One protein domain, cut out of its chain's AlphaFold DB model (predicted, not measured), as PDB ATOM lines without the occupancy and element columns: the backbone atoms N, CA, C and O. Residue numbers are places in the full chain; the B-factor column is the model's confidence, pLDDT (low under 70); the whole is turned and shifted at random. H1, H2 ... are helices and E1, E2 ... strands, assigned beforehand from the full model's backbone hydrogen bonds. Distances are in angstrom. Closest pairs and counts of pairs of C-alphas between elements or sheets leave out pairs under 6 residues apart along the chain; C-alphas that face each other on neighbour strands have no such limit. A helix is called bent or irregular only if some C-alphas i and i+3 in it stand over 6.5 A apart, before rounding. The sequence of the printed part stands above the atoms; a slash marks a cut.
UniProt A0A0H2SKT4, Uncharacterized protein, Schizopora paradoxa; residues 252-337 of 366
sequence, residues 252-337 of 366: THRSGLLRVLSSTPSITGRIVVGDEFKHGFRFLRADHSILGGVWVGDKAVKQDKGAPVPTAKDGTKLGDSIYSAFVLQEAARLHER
ATOM      1  N   THR A 252     -92.302-130.953  10.290       88.62
ATOM      2  CA  THR A 252     -93.588-130.243  10.174       88.62
ATOM      3  C   THR A 252     -94.424-130.464  11.434       88.62
ATOM      4  O   THR A 252     -94.656-131.597  11.850       88.62
ATOM      5  N   HIS A 253     -94.877-129.375  12.055       86.56
ATOM      6  CA  HIS A 253     -95.762-129.430  13.216       86.56
ATOM      7  C   HIS A 253     -97.115-130.053  12.835       86.56
ATOM      8  O   HIS A 253     -97.590-129.862  11.718       86.56
ATOM      9  N   ARG A 254     -97.786-130.738  13.775       86.81
ATOM     10  CA  ARG A 254     -99.068-131.434  13.523       86.81
ATOM     11  C   ARG A 254    -100.175-130.535  12.966       86.81
ATOM     12  O   ARG A 254    -101.042-131.022  12.259       86.81
ATOM     13  N   SER A 255    -100.145-129.238  13.269       88.12
ATOM     14  CA  SER A 255    -101.106-128.277  12.706       88.12
ATOM     15  C   SER A 255    -100.877-127.970  11.224       88.12
ATOM     16  O   SER A 255    -101.680-127.262  10.634       88.12
ATOM     17  N   GLY A 256     -99.750-128.391  10.641       86.94
ATOM     18  CA  GLY A 256     -99.342-128.035   9.281       86.94
ATOM     19  C   GLY A 256     -98.918-126.573   9.103       86.94
ATOM     20  O   GLY A 256     -98.400-126.226   8.051       86.94
ATOM     21  N   LEU A 257     -99.083-125.719  10.122       88.44
ATOM     22  CA  LEU A 257     -98.835-124.274  10.028       88.44
ATOM     23  C   LEU A 257     -97.369-123.878  10.217       88.44
ATOM     24  O   LEU A 257     -96.998-122.769   9.851       88.44
ATOM     25  N   LEU A 258     -96.551-124.755  10.797       90.38
ATOM     26  CA  LEU A 258     -95.149-124.494  11.104       90.38
ATOM     27  C   LEU A 258     -94.291-125.639  10.573       90.38
ATOM     28  O   LEU A 258     -94.557-126.804  10.880       90.38
ATOM     29  N   ARG A 259     -93.234-125.313   9.832       91.88
ATOM     30  CA  ARG A 259     -92.236-126.276   9.364       91.88
ATOM     31  C   ARG A 259     -90.837-125.789   9.694       91.88
ATOM     32  O   ARG A 259     -90.427-124.734   9.246       91.88
ATOM     33  N   VAL A 260     -90.078-126.568  10.448       91.69
ATOM     34  CA  VAL A 260     -88.659-126.323  10.705       91.69
ATOM     35  C   VAL A 260     -87.854-126.961   9.580       91.69
ATOM     36  O   VAL A 260     -87.891-128.174   9.402       91.69
ATOM     37  N   LEU A 261     -87.138-126.144   8.816       91.12
ATOM     38  CA  LEU A 261     -86.326-126.585   7.682       91.12
ATOM     39  C   LEU A 261     -84.948-127.056   8.125       91.12
ATOM     40  O   LEU A 261     -84.465-128.084   7.666       91.12
ATOM     41  N   SER A 262     -84.322-126.289   9.014       90.31
ATOM     42  CA  SER A 262     -82.988-126.573   9.522       90.31
ATOM     43  C   SER A 262     -82.867-126.129  10.973       90.31
ATOM     44  O   SER A 262     -83.469-125.138  11.384       90.31
ATOM     45  N   SER A 263     -82.099-126.872  11.763       86.56
ATOM     46  CA  SER A 263     -81.807-126.548  13.156       86.56
ATOM     47  C   SER A 263     -80.387-126.995  13.479       86.56
ATOM     48  O   SER A 263     -80.144-128.191  13.634       86.56
ATOM     49  N   THR A 264     -79.483-126.040  13.678       84.06
ATOM     50  CA  THR A 264     -78.054-126.307  13.882       84.06
ATOM     51  C   THR A 264     -77.560-125.665  15.182       84.06
ATOM     52  O   THR A 264     -77.875-124.500  15.447       84.06
ATOM     53  N   PRO A 265     -76.780-126.382  16.013       77.00
ATOM     54  CA  PRO A 265     -76.111-125.776  17.160       77.00
ATOM     55  C   PRO A 265     -74.996-124.818  16.701       77.00
ATOM     56  O   PRO A 265     -74.192-125.152  15.835       77.00
ATOM     57  N   SER A 266     -74.925-123.641  17.315       77.94
ATOM     58  CA  SER A 266     -73.902-122.606  17.122       77.94
ATOM     59  C   SER A 266     -73.224-122.268  18.460       77.94
ATOM     60  O   SER A 266     -73.598-122.773  19.520       77.94
ATOM     61  N   ILE A 267     -72.199-121.416  18.417       71.62
ATOM     62  CA  ILE A 267     -71.472-120.923  19.599       71.62
ATOM     63  C   ILE A 267     -72.368-119.997  20.438       71.62
ATOM     64  O   ILE A 267     -72.270-119.971  21.659       71.62
ATOM     65  N   THR A 268     -73.259-119.248  19.784       71.19
ATOM     66  CA  THR A 268     -74.151-118.264  20.419       71.19
ATOM     67  C   THR A 268     -75.547-118.804  20.726       71.19
ATOM     68  O   THR A 268     -76.437-118.020  21.062       71.19
ATOM     69  N   GLY A 269     -75.755-120.115  20.579       73.69
ATOM     70  CA  GLY A 269     -77.058-120.748  20.755       73.69
ATOM     71  C   GLY A 269     -77.440-121.680  19.617       73.69
ATOM     72  O   GLY A 269     -76.594-122.087  18.825       73.69
ATOM     73  N   ARG A 270     -78.720-122.027  19.500       80.44
ATOM     74  CA  ARG A 270     -79.241-122.813  18.377       80.44
ATOM     75  C   ARG A 270     -79.792-121.882  17.300       80.44
ATOM     76  O   ARG A 270     -80.559-120.971  17.591       80.44
ATOM     77  N   ILE A 271     -79.418-122.136  16.046       86.19
ATOM     78  CA  ILE A 271     -79.974-121.443  14.881       86.19
ATOM     79  C   ILE A 271     -81.042-122.339  14.270       86.19
ATOM     80  O   ILE A 271     -80.756-123.476  13.894       86.19
ATOM     81  N   VAL A 272     -82.267-121.832  14.174       88.75
ATOM     82  CA  VAL A 272     -83.417-122.543  13.615       88.75
ATOM     83  C   VAL A 272     -83.971-121.741  12.452       88.75
ATOM     84  O   VAL A 272     -84.326-120.580  12.624       88.75
ATOM     85  N   VAL A 273     -84.075-122.366  11.285       90.81
ATOM     86  CA  VAL A 273     -84.752-121.803  10.115       90.81
ATOM     87  C   VAL A 273     -86.069-122.537   9.938       90.81
ATOM     88  O   VAL A 273     -86.087-123.768   9.858       90.81
ATOM     89  N   GLY A 274     -87.169-121.797   9.877       91.62
ATOM     90  CA  GLY A 274     -88.494-122.374   9.715       91.62
ATOM     91  C   GLY A 274     -89.439-121.495   8.914       91.62
ATOM     92  O   GLY A 274     -89.219-120.302   8.743       91.62
ATOM     93  N   ASP A 275     -90.501-122.120   8.435       90.81
ATOM     94  CA  ASP A 275     -91.591-121.513   7.696       90.81
ATOM     95  C   ASP A 275     -92.840-121.502   8.578       90.81
ATOM     96  O   ASP A 275     -93.217-122.539   9.132       90.81
ATOM     97  N   GLU A 276     -93.500-120.349   8.689       90.19
ATOM     98  CA  GLU A 276     -94.863-120.253   9.201       90.19
ATOM     99  C   GLU A 276     -95.824-119.977   8.040       90.19
ATOM    100  O   GLU A 276     -95.847-118.896   7.453       90.19
ATOM    101  N   PHE A 277     -96.654-120.964   7.718       86.06
ATOM    102  CA  PHE A 277     -97.583-120.885   6.594       86.06
ATOM    103  C   PHE A 277     -98.798-120.004   6.880       86.06
ATOM    104  O   PHE A 277     -99.387-119.476   5.945       86.06
ATOM    105  N   LYS A 278     -99.166-119.806   8.155       84.12
ATOM    106  CA  LYS A 278    -100.333-118.989   8.525       84.12
ATOM    107  C   LYS A 278    -100.178-117.527   8.098       84.12
ATOM    108  O   LYS A 278    -101.138-116.924   7.634       84.12
ATOM    109  N   HIS A 279     -98.982-116.973   8.270       80.00
ATOM    110  CA  HIS A 279     -98.684-115.576   7.958       80.00
ATOM    111  C   HIS A 279     -97.725-115.431   6.766       80.00
ATOM    112  O   HIS A 279     -97.341-114.317   6.428       80.00
ATOM    113  N   GLY A 280     -97.338-116.540   6.128       81.94
ATOM    114  CA  GLY A 280     -96.529-116.526   4.910       81.94
ATOM    115  C   GLY A 280     -95.125-115.960   5.109       81.94
ATOM    116  O   GLY A 280     -94.627-115.250   4.235       81.94
ATOM    117  N   PHE A 281     -94.468-116.268   6.233       85.25
ATOM    118  CA  PHE A 281     -93.086-115.851   6.477       85.25
ATOM    119  C   PHE A 281     -92.143-117.026   6.731       85.25
ATOM    120  O   PHE A 281     -92.527-118.093   7.216       85.25
ATOM    121  N   ARG A 282     -90.876-116.807   6.391       89.12
ATOM    122  CA  ARG A 282     -89.739-117.618   6.809       89.12
ATOM    123  C   ARG A 282     -89.013-116.871   7.914       89.12
ATOM    124  O   ARG A 282     -88.733-115.683   7.785       89.12
ATOM    125  N   PHE A 283     -88.691-117.564   8.991       89.75
ATOM    126  CA  PHE A 283     -87.946-117.002  10.104       89.75
ATOM    127  C   PHE A 283     -86.629-117.742  10.317       89.75
ATOM    128  O   PHE A 283     -86.515-118.948  10.090       89.75
ATOM    129  N   LEU A 284     -85.639-116.995  10.789       89.38
ATOM    130  CA  LEU A 284     -84.398-117.480  11.365       89.38
ATOM    131  C   LEU A 284     -84.402-117.043  12.822       89.38
ATOM    132  O   LEU A 284     -84.340-115.857  13.143       89.38
ATOM    133  N   ARG A 285     -84.495-118.016  13.717       86.81
ATOM    134  CA  ARG A 285     -84.399-117.817  15.157       86.81
ATOM    135  C   ARG A 285     -82.993-118.169  15.619       86.81
ATOM    136  O   ARG A 285     -82.504-119.259  15.338       86.81
ATOM    137  N   ALA A 286     -82.391-117.263  16.371       85.44
ATOM    138  CA  ALA A 286     -81.272-117.506  17.267       85.44
ATOM    139  C   ALA A 286     -81.764-117.406  18.726       85.44
ATOM    140  O   ALA A 286     -82.845-116.880  18.985       85.44
ATOM    141  N   ASP A 287     -80.975-117.863  19.701       74.00
ATOM    142  CA  ASP A 287     -81.380-117.880  21.123       74.00
ATOM    143  C   ASP A 287     -81.812-116.511  21.684       74.00
ATOM    144  O   ASP A 287     -82.566-116.447  22.651       74.00
ATOM    145  N   HIS A 288     -81.332-115.412  21.101       72.81
ATOM    146  CA  HIS A 288     -81.580-114.042  21.564       72.81
ATOM    147  C   HIS A 288     -82.150-113.122  20.476       72.81
ATOM    148  O   HIS A 288     -82.260-111.918  20.690       72.81
ATOM    149  N   SER A 289     -82.477-113.653  19.297       78.50
ATOM    150  CA  SER A 289     -82.983-112.848  18.186       78.50
ATOM    151  C   SER A 289     -83.877-113.681  17.286       78.50
ATOM    152  O   SER A 289     -83.625-114.863  17.060       78.50
ATOM    153  N   ILE A 290     -84.916-113.059  16.745       83.81
ATOM    154  CA  ILE A 290     -85.726-113.639  15.684       83.81
ATOM    155  C   ILE A 290     -85.708-112.676  14.507       83.81
ATOM    156  O   ILE A 290     -86.049-111.503  14.636       83.81
ATOM    157  N   LEU A 291     -85.261-113.176  13.365       84.69
ATOM    158  CA  LEU A 291     -85.331-112.486  12.091       84.69
ATOM    159  C   LEU A 291     -86.452-113.142  11.296       84.69
ATOM    160  O   LEU A 291     -86.505-114.366  11.188       84.69
ATOM    161  N   GLY A 292     -87.368-112.338  10.778       81.94
ATOM    162  CA  GLY A 292     -88.448-112.787   9.910       81.94
ATOM    163  C   GLY A 292     -88.302-112.153   8.536       81.94
ATOM    164  O   GLY A 292     -87.774-111.050   8.417       81.94
ATOM    165  N   GLY A 293     -88.768-112.854   7.513       80.50
ATOM    166  CA  GLY A 293     -88.954-112.305   6.181       80.50
ATOM    167  C   GLY A 293     -90.151-112.944   5.496       80.50
ATOM    168  O   GLY A 293     -90.444-114.123   5.700       80.50
ATOM    169  N   VAL A 294     -90.855-112.167   4.689       81.38
ATOM    170  CA  VAL A 294     -91.972-112.639   3.873       81.38
ATOM    171  C   VAL A 294     -91.424-113.460   2.705       81.38
ATOM    172  O   VAL A 294     -90.328-113.214   2.196       81.38
ATOM    173  N   TRP A 295     -92.173-114.477   2.288       78.31
ATOM    174  CA  TRP A 295     -91.820-115.261   1.106       78.31
ATOM    175  C   TRP A 295     -91.810-114.415  -0.173       78.31
ATOM    176  O   TRP A 295     -92.558-113.453  -0.301       78.31
ATOM    177  N   VAL A 296     -91.001-114.832  -1.145       77.31
ATOM    178  CA  VAL A 296     -91.025-114.328  -2.527       77.31
ATOM    179  C   VAL A 296     -91.766-115.347  -3.405       77.31
ATOM    180  O   VAL A 296     -91.743-116.548  -3.117       77.31
ATOM    181  N   GLY A 297     -92.433-114.879  -4.458       81.12
ATOM    182  CA  GLY A 297     -93.206-115.690  -5.398       81.12
ATOM    183  C   GLY A 297     -94.621-115.994  -4.908       81.12
ATOM    184  O   GLY A 297     -95.229-115.214  -4.177       81.12
ATOM    185  N   ASP A 298     -95.156-117.151  -5.291       76.62
ATOM    186  CA  ASP A 298     -96.575-117.500  -5.090       76.62
ATOM    187  C   ASP A 298     -97.025-117.520  -3.625       76.62
ATOM    188  O   ASP A 298     -98.211-117.388  -3.324       76.62
ATOM    189  N   LYS A 299     -96.070-117.658  -2.702       72.25
ATOM    190  CA  LYS A 299     -96.300-117.705  -1.252       72.25
ATOM    191  C   LYS A 299     -96.149-116.347  -0.565       72.25
ATOM    192  O   LYS A 299     -96.274-116.288   0.655       72.25
ATOM    193  N   ALA A 300     -95.859-115.280  -1.309       74.88
ATOM    194  CA  ALA A 300     -95.755-113.936  -0.761       74.88
ATOM    195  C   ALA A 300     -97.117-113.474  -0.222       74.88
ATOM    196  O   ALA A 300     -98.087-113.338  -0.972       74.88
ATOM    197  N   VAL A 301     -97.180-113.221   1.086       71.88
ATOM    198  CA  VAL A 301     -98.364-112.688   1.769       71.88
ATOM    199  C   VAL A 301     -98.030-111.296   2.285       71.88
ATOM    200  O   VAL A 301     -97.010-111.102   2.939       71.88
ATOM    201  N   LYS A 302     -98.882-110.308   2.000       71.50
ATOM    202  CA  LYS A 302     -98.688-108.953   2.526       71.50
ATOM    203  C   LYS A 302     -99.135-108.848   3.982       71.50
ATOM    204  O   LYS A 302    -100.150-109.425   4.367       71.50
ATOM    205  N   GLN A 303     -98.377-108.081   4.764       64.88
ATOM    206  CA  GLN A 303     -98.649-107.850   6.183       64.88
ATOM    207  C   GLN A 303     -99.794-106.839   6.392       64.88
ATOM    208  O   GLN A 303    -100.593-107.006   7.313       64.88
ATOM    209  N   ASP A 304     -99.931-105.866   5.483       75.56
ATOM    210  CA  ASP A 304    -101.004-104.869   5.504       75.56
ATOM    211  C   ASP A 304    -102.235-105.341   4.728       75.56
ATOM    212  O   ASP A 304    -102.174-105.647   3.531       75.56
ATOM    213  N   LYS A 305    -103.387-105.357   5.406       69.19
ATOM    214  CA  LYS A 305    -104.677-105.660   4.780       69.19
ATOM    215  C   LYS A 305    -105.018-104.580   3.747       69.19
ATOM    216  O   LYS A 305    -105.307-103.449   4.118       69.19
ATOM    217  N   GLY A 306    -105.033-104.950   2.464       69.69
ATOM    218  CA  GLY A 306    -105.560-104.126   1.366       69.69
ATOM    219  C   GLY A 306    -104.525-103.508   0.423       69.69
ATOM    220  O   GLY A 306    -104.905-102.986  -0.618       69.69
ATOM    221  N   ALA A 307    -103.227-103.598   0.721       74.81
ATOM    222  CA  ALA A 307    -102.197-103.089  -0.185       74.81
ATOM    223  C   ALA A 307    -101.806-104.148  -1.249       74.81
ATOM    224  O   ALA A 307    -101.666-105.323  -0.906       74.81
ATOM    225  N   PRO A 308    -101.560-103.774  -2.522       76.81
ATOM    226  CA  PRO A 308    -101.179-104.721  -3.580       76.81
ATOM    227  C   PRO A 308     -99.749-105.233  -3.383       76.81
ATOM    228  O   PRO A 308     -98.850-104.429  -3.150       76.81
ATOM    229  N   VAL A 309     -99.511-106.550  -3.432       78.25
ATOM    230  CA  VAL A 309     -98.158-107.131  -3.272       78.25
ATOM    231  C   VAL A 309     -97.253-106.589  -4.383       78.25
ATOM    232  O   VAL A 309     -97.640-106.724  -5.543       78.25
ATOM    233  N   PRO A 310     -96.099-105.962  -4.072       78.31
ATOM    234  CA  PRO A 310     -95.214-105.454  -5.109       78.31
ATOM    235  C   PRO A 310     -94.796-106.611  -6.009       78.31
ATOM    236  O   PRO A 310     -94.422-107.676  -5.526       78.31
ATOM    237  N   THR A 311     -94.891-106.415  -7.313       85.19
ATOM    238  CA  THR A 311     -94.510-107.406  -8.315       85.19
ATOM    239  C   THR A 311     -93.277-106.920  -9.057       85.19
ATOM    240  O   THR A 311     -93.141-105.738  -9.373       85.19
ATOM    241  N   ALA A 312     -92.352-107.838  -9.311       83.81
ATOM    242  CA  ALA A 312     -91.239-107.602 -10.213       83.81
ATOM    243  C   ALA A 312     -91.745-107.445 -11.659       83.81
ATOM    244  O   ALA A 312     -92.915-107.687 -11.965       83.81
ATOM    245  N   LYS A 313     -90.855-107.017 -12.564       85.06
ATOM    246  CA  LYS A 313     -91.195-106.776 -13.979       85.06
ATOM    247  C   LYS A 313     -91.705-108.030 -14.705       85.06
ATOM    248  O   LYS A 313     -92.424-107.903 -15.685       85.06
ATOM    249  N   ASP A 314     -91.339-109.210 -14.221       87.56
ATOM    250  CA  ASP A 314     -91.776-110.525 -14.702       87.56
ATOM    251  C   ASP A 314     -93.102-110.998 -14.069       87.56
ATOM    252  O   ASP A 314     -93.569-112.093 -14.361       87.56
ATOM    253  N   GLY A 315     -93.714-110.192 -13.191       84.50
ATOM    254  CA  GLY A 315     -94.936-110.542 -12.468       84.50
ATOM    255  C   GLY A 315     -94.705-111.345 -11.184       84.50
ATOM    256  O   GLY A 315     -95.672-111.660 -10.488       84.50
ATOM    257  N   THR A 316     -93.454-111.639 -10.813       84.62
ATOM    258  CA  THR A 316     -93.150-112.364  -9.577       84.62
ATOM    259  C   THR A 316     -93.462-111.492  -8.363       84.62
ATOM    260  O   THR A 316     -92.939-110.386  -8.223       84.62
ATOM    261  N   LYS A 317     -94.304-111.979  -7.445       84.00
ATOM    262  CA  LYS A 317     -94.610-111.272  -6.192       84.00
ATOM    263  C   LYS A 317     -93.360-111.166  -5.319       84.00
ATOM    264  O   LYS A 317     -92.724-112.170  -5.004       84.00
ATOM    265  N   LEU A 318     -93.026-109.959  -4.894       79.38
ATOM    266  CA  LEU A 318     -91.898-109.663  -4.025       79.38
ATOM    267  C   LEU A 318     -92.370-109.608  -2.570       79.38
ATOM    268  O   LEU A 318     -93.328-108.913  -2.231       79.38
ATOM    269  N   GLY A 319     -91.676-110.348  -1.712       80.12
ATOM    270  CA  GLY A 319     -91.746-110.199  -0.264       80.12
ATOM    271  C   GLY A 319     -90.391-109.770   0.284       80.12
ATOM    272  O   GLY A 319     -89.355-109.999  -0.348       80.12
ATOM    273  N   ASP A 320     -90.392-109.166   1.468       79.62
ATOM    274  CA  ASP A 320     -89.159-108.804   2.161       79.62
ATOM    275  C   ASP A 320     -88.475-110.064   2.670       79.62
ATOM    276  O   ASP A 320     -88.785-110.579   3.744       79.62
ATOM    277  N   SER A 321     -87.551-110.590   1.867       81.56
ATOM    278  CA  SER A 321     -86.819-111.794   2.227       81.56
ATOM    279  C   SER A 321     -86.060-111.592   3.540       81.56
ATOM    280  O   SER A 321     -85.566-110.507   3.846       81.56
ATOM    281  N   ILE A 322     -85.860-112.678   4.283       79.00
ATOM    282  CA  ILE A 322     -85.049-112.639   5.503       79.00
ATOM    283  C   ILE A 322     -83.609-112.165   5.246       79.00
ATOM    284  O   ILE A 322     -82.947-111.643   6.142       79.00
ATOM    285  N   TYR A 323     -83.126-112.311   4.009       79.56
ATOM    286  CA  TYR A 323     -81.787-111.896   3.616       79.56
ATOM    287  C   TYR A 323     -81.629-110.375   3.546       79.56
ATOM    288  O   TYR A 323     -80.527-109.866   3.756       79.56
ATOM    289  N   SER A 324     -82.729-109.644   3.353       80.94
ATOM    290  CA  SER A 324     -82.738-108.181   3.323       80.94
ATOM    291  C   SER A 324     -82.242-107.585   4.646       80.94
ATOM    292  O   SER A 324     -81.559-106.564   4.638       80.94
ATOM    293  N   ALA A 325     -82.488-108.258   5.778       79.94
ATOM    294  CA  ALA A 325     -81.982-107.831   7.082       79.94
ATOM    295  C   ALA A 325     -80.443-107.817   7.145       79.94
ATOM    296  O   ALA A 325     -79.867-106.907   7.738       79.94
ATOM    297  N   PHE A 326     -79.768-108.784   6.512       82.62
ATOM    298  CA  PHE A 326     -78.303-108.818   6.468       82.62
ATOM    299  C   PHE A 326     -77.743-107.730   5.555       82.62
ATOM    300  O   PHE A 326     -76.778-107.069   5.924       82.62
ATOM    301  N   VAL A 327     -78.383-107.486   4.408       83.81
ATOM    302  CA  VAL A 327     -77.999-106.383   3.512       83.81
ATOM    303  C   VAL A 327     -78.119-105.043   4.231       83.81
ATOM    304  O   VAL A 327     -77.214-104.222   4.145       83.81
ATOM    305  N   LEU A 328     -79.190-104.835   5.003       81.56
ATOM    306  CA  LEU A 328     -79.390-103.603   5.766       81.56
ATOM    307  C   LEU A 328     -78.351-103.442   6.889       81.56
ATOM    308  O   LEU A 328     -77.866-102.338   7.129       81.56
ATOM    309  N   GLN A 329     -77.976-104.541   7.554       80.19
ATOM    310  CA  GLN A 329     -76.906-104.550   8.559       80.19
ATOM    311  C   GLN A 329     -75.537-104.224   7.948       80.19
ATOM    312  O   GLN A 329     -74.785-103.439   8.528       80.19
ATOM    313  N   GLU A 330     -75.220-104.780   6.777       82.50
ATOM    314  CA  GLU A 330     -73.979-104.474   6.057       82.50
ATOM    315  C   GLU A 330     -73.983-103.038   5.518       82.50
ATOM    316  O   GLU A 330     -73.006-102.315   5.700       82.50
ATOM    317  N   ALA A 331     -75.100-102.564   4.961       83.88
ATOM    318  CA  ALA A 331     -75.248-101.180   4.513       83.88
ATOM    319  C   ALA A 331     -75.059-100.186   5.671       83.88
ATOM    320  O   ALA A 331     -74.303 -99.225   5.550       83.88
ATOM    321  N   ALA A 332     -75.661-100.452   6.834       80.00
ATOM    322  CA  ALA A 332     -75.478 -99.632   8.032       80.00
ATOM    323  C   ALA A 332     -74.029 -99.631   8.552       80.00
ATOM    324  O   ALA A 332     -73.618 -98.685   9.227       80.00
ATOM    325  N   ARG A 333     -73.262-100.690   8.260       76.81
ATOM    326  CA  ARG A 333     -71.837-100.806   8.591       76.81
ATOM    327  C   ARG A 333     -70.940-100.067   7.595       76.81
ATOM    328  O   ARG A 333     -69.895 -99.564   8.004       76.81
ATOM    329  N   LEU A 334     -71.324-100.046   6.320       78.25
ATOM    330  CA  LEU A 334     -70.622 -99.377   5.220       78.25
ATOM    331  C   LEU A 334     -70.920 -97.877   5.139       78.25
ATOM    332  O   LEU A 334     -70.147 -97.146   4.533       78.25
ATOM    333  N   HIS A 335     -72.010 -97.416   5.749       80.12
ATOM    334  CA  HIS A 335     -72.340 -96.000   5.805       80.12
ATOM    335  C   HIS A 335     -71.278 -95.228   6.607       80.12
ATOM    336  O   HIS A 335     -71.210 -95.336   7.838       80.12
ATOM    337  N   GLU A 336     -70.441 -94.462   5.901       64.75
ATOM    338  CA  GLU A 336     -69.541 -93.485   6.509       64.75
ATOM    339  C   GLU A 336     -70.366 -92.449   7.266       64.75
ATOM    340  O   GLU A 336     -71.364 -91.929   6.772       64.75
ATOM    341  N   ARG A 337     -69.978 -92.195   8.516       63.53
ATOM    342  CA  ARG A 337     -70.648 -91.218   9.371       63.53
ATOM    343  C   ARG A 337     -69.734 -90.021   9.542       63.53
ATOM    344  O   ARG A 337     -68.639 -90.173  10.077       63.53
TER     345      ARG A 337
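This is residues 252 to 337 of the 366 residues of an uncharacterized protein of Schizopora paradoxa (UniProt A0A0H2SKT4). A single twisted sheet of four strands, E1 to E4, wound from one hairpin after another, makes one side of the model, and a long loop, residues 295 to 323, swings out beyond the end of E4 and folds back to a short helix, H1. H1 begins near the E4 edge of the sheet and points away from it, so that residues 327 to 337, of which 327 to 334 belong to H1, stick out as an arm. The printed part has 86 residues, with four named strands followed by one named helix, and the sheet's order is E1, E2, E3, E4, all antiparallel. The class is mixed, helices and strands, with only 40 residues, under half, in named elements. The whole is loose, with a radius of gyration of the C-alphas of 15.1 A, and spans 49 by 41 by 22 A, an outline only just flat.

Residues 252 to 257 come before the first named strand. E1 is residues 258 to 266, 22.2 A from first to last C-alpha; it begins with C-alpha 258 at (-95.149, -124.494, 11.104) and bends by 60 degrees at residue 261. E2 is residues 269 to 276, 21.2 A long. E3 is residues 281 to 286, 16.1 A long, and E4 is residues 289 to 294, 16.9 A long, ending with C-alpha 294 at (-91.972, -112.639, 3.873). Residues 295 to 323 hold no named element. H1 is residues 324 to 334, 15.1 A from first to last C-alpha, and it ends with C-alpha 334 at (-70.622, -99.377, 5.220); it is not bent.

The four strands form a meander, each strand after the first being the antiparallel neighbour of the one before. E1, an edge strand, forms a hairpin with E2, their directions 165 degrees apart; N 264 and O 271 are 2.9 A apart and N 275 and O 259 are 2.7 A apart, within hydrogen-bond range. C-alphas 260 and 274, which face each other, are 4.1 A apart. E2 and E3, the two inner strands, form the next hairpin, at 170 degrees, with N 274 and O 283 at 2.9 A and N 283 and O 274 at 2.8 A. E3 and E4 form the third hairpin, at 165 degrees, with N 284 and O 291 at 2.8 A and N 291 and O 284 at 2.8 A. E4 is the other edge strand, and E1 and E4 are apart. From edge to edge the strands' lines turn by 40 degrees. H1 only grazes the sheet, with its residues 324 to 326. The closest C-alphas of E4 and H1 are those of Leu 291 and Ala 325, 7.6 A apart. In H1 every O i to N i+4 pair is within hydrogen-bond range.

The C-alphas of Arg 254 and Arg 337, the two farthest apart, are 49.4 A from each other. Without the stretch that stands free, the body of 75 residues spans 41 by 31 by 21 A. The printed part has no cut. The links E1 to E2, E2 to E3 and E3 to E4 are tight, while the link from E4 to H1 is long, with 29 residues. The C-alphas of that long link lie 3 to 22 A from the mean of all C-alphas. The mean pLDDT of the printed part is 81.4, and five residues are under 70: residue 303, residues 305 to 306 and residues 336 to 337.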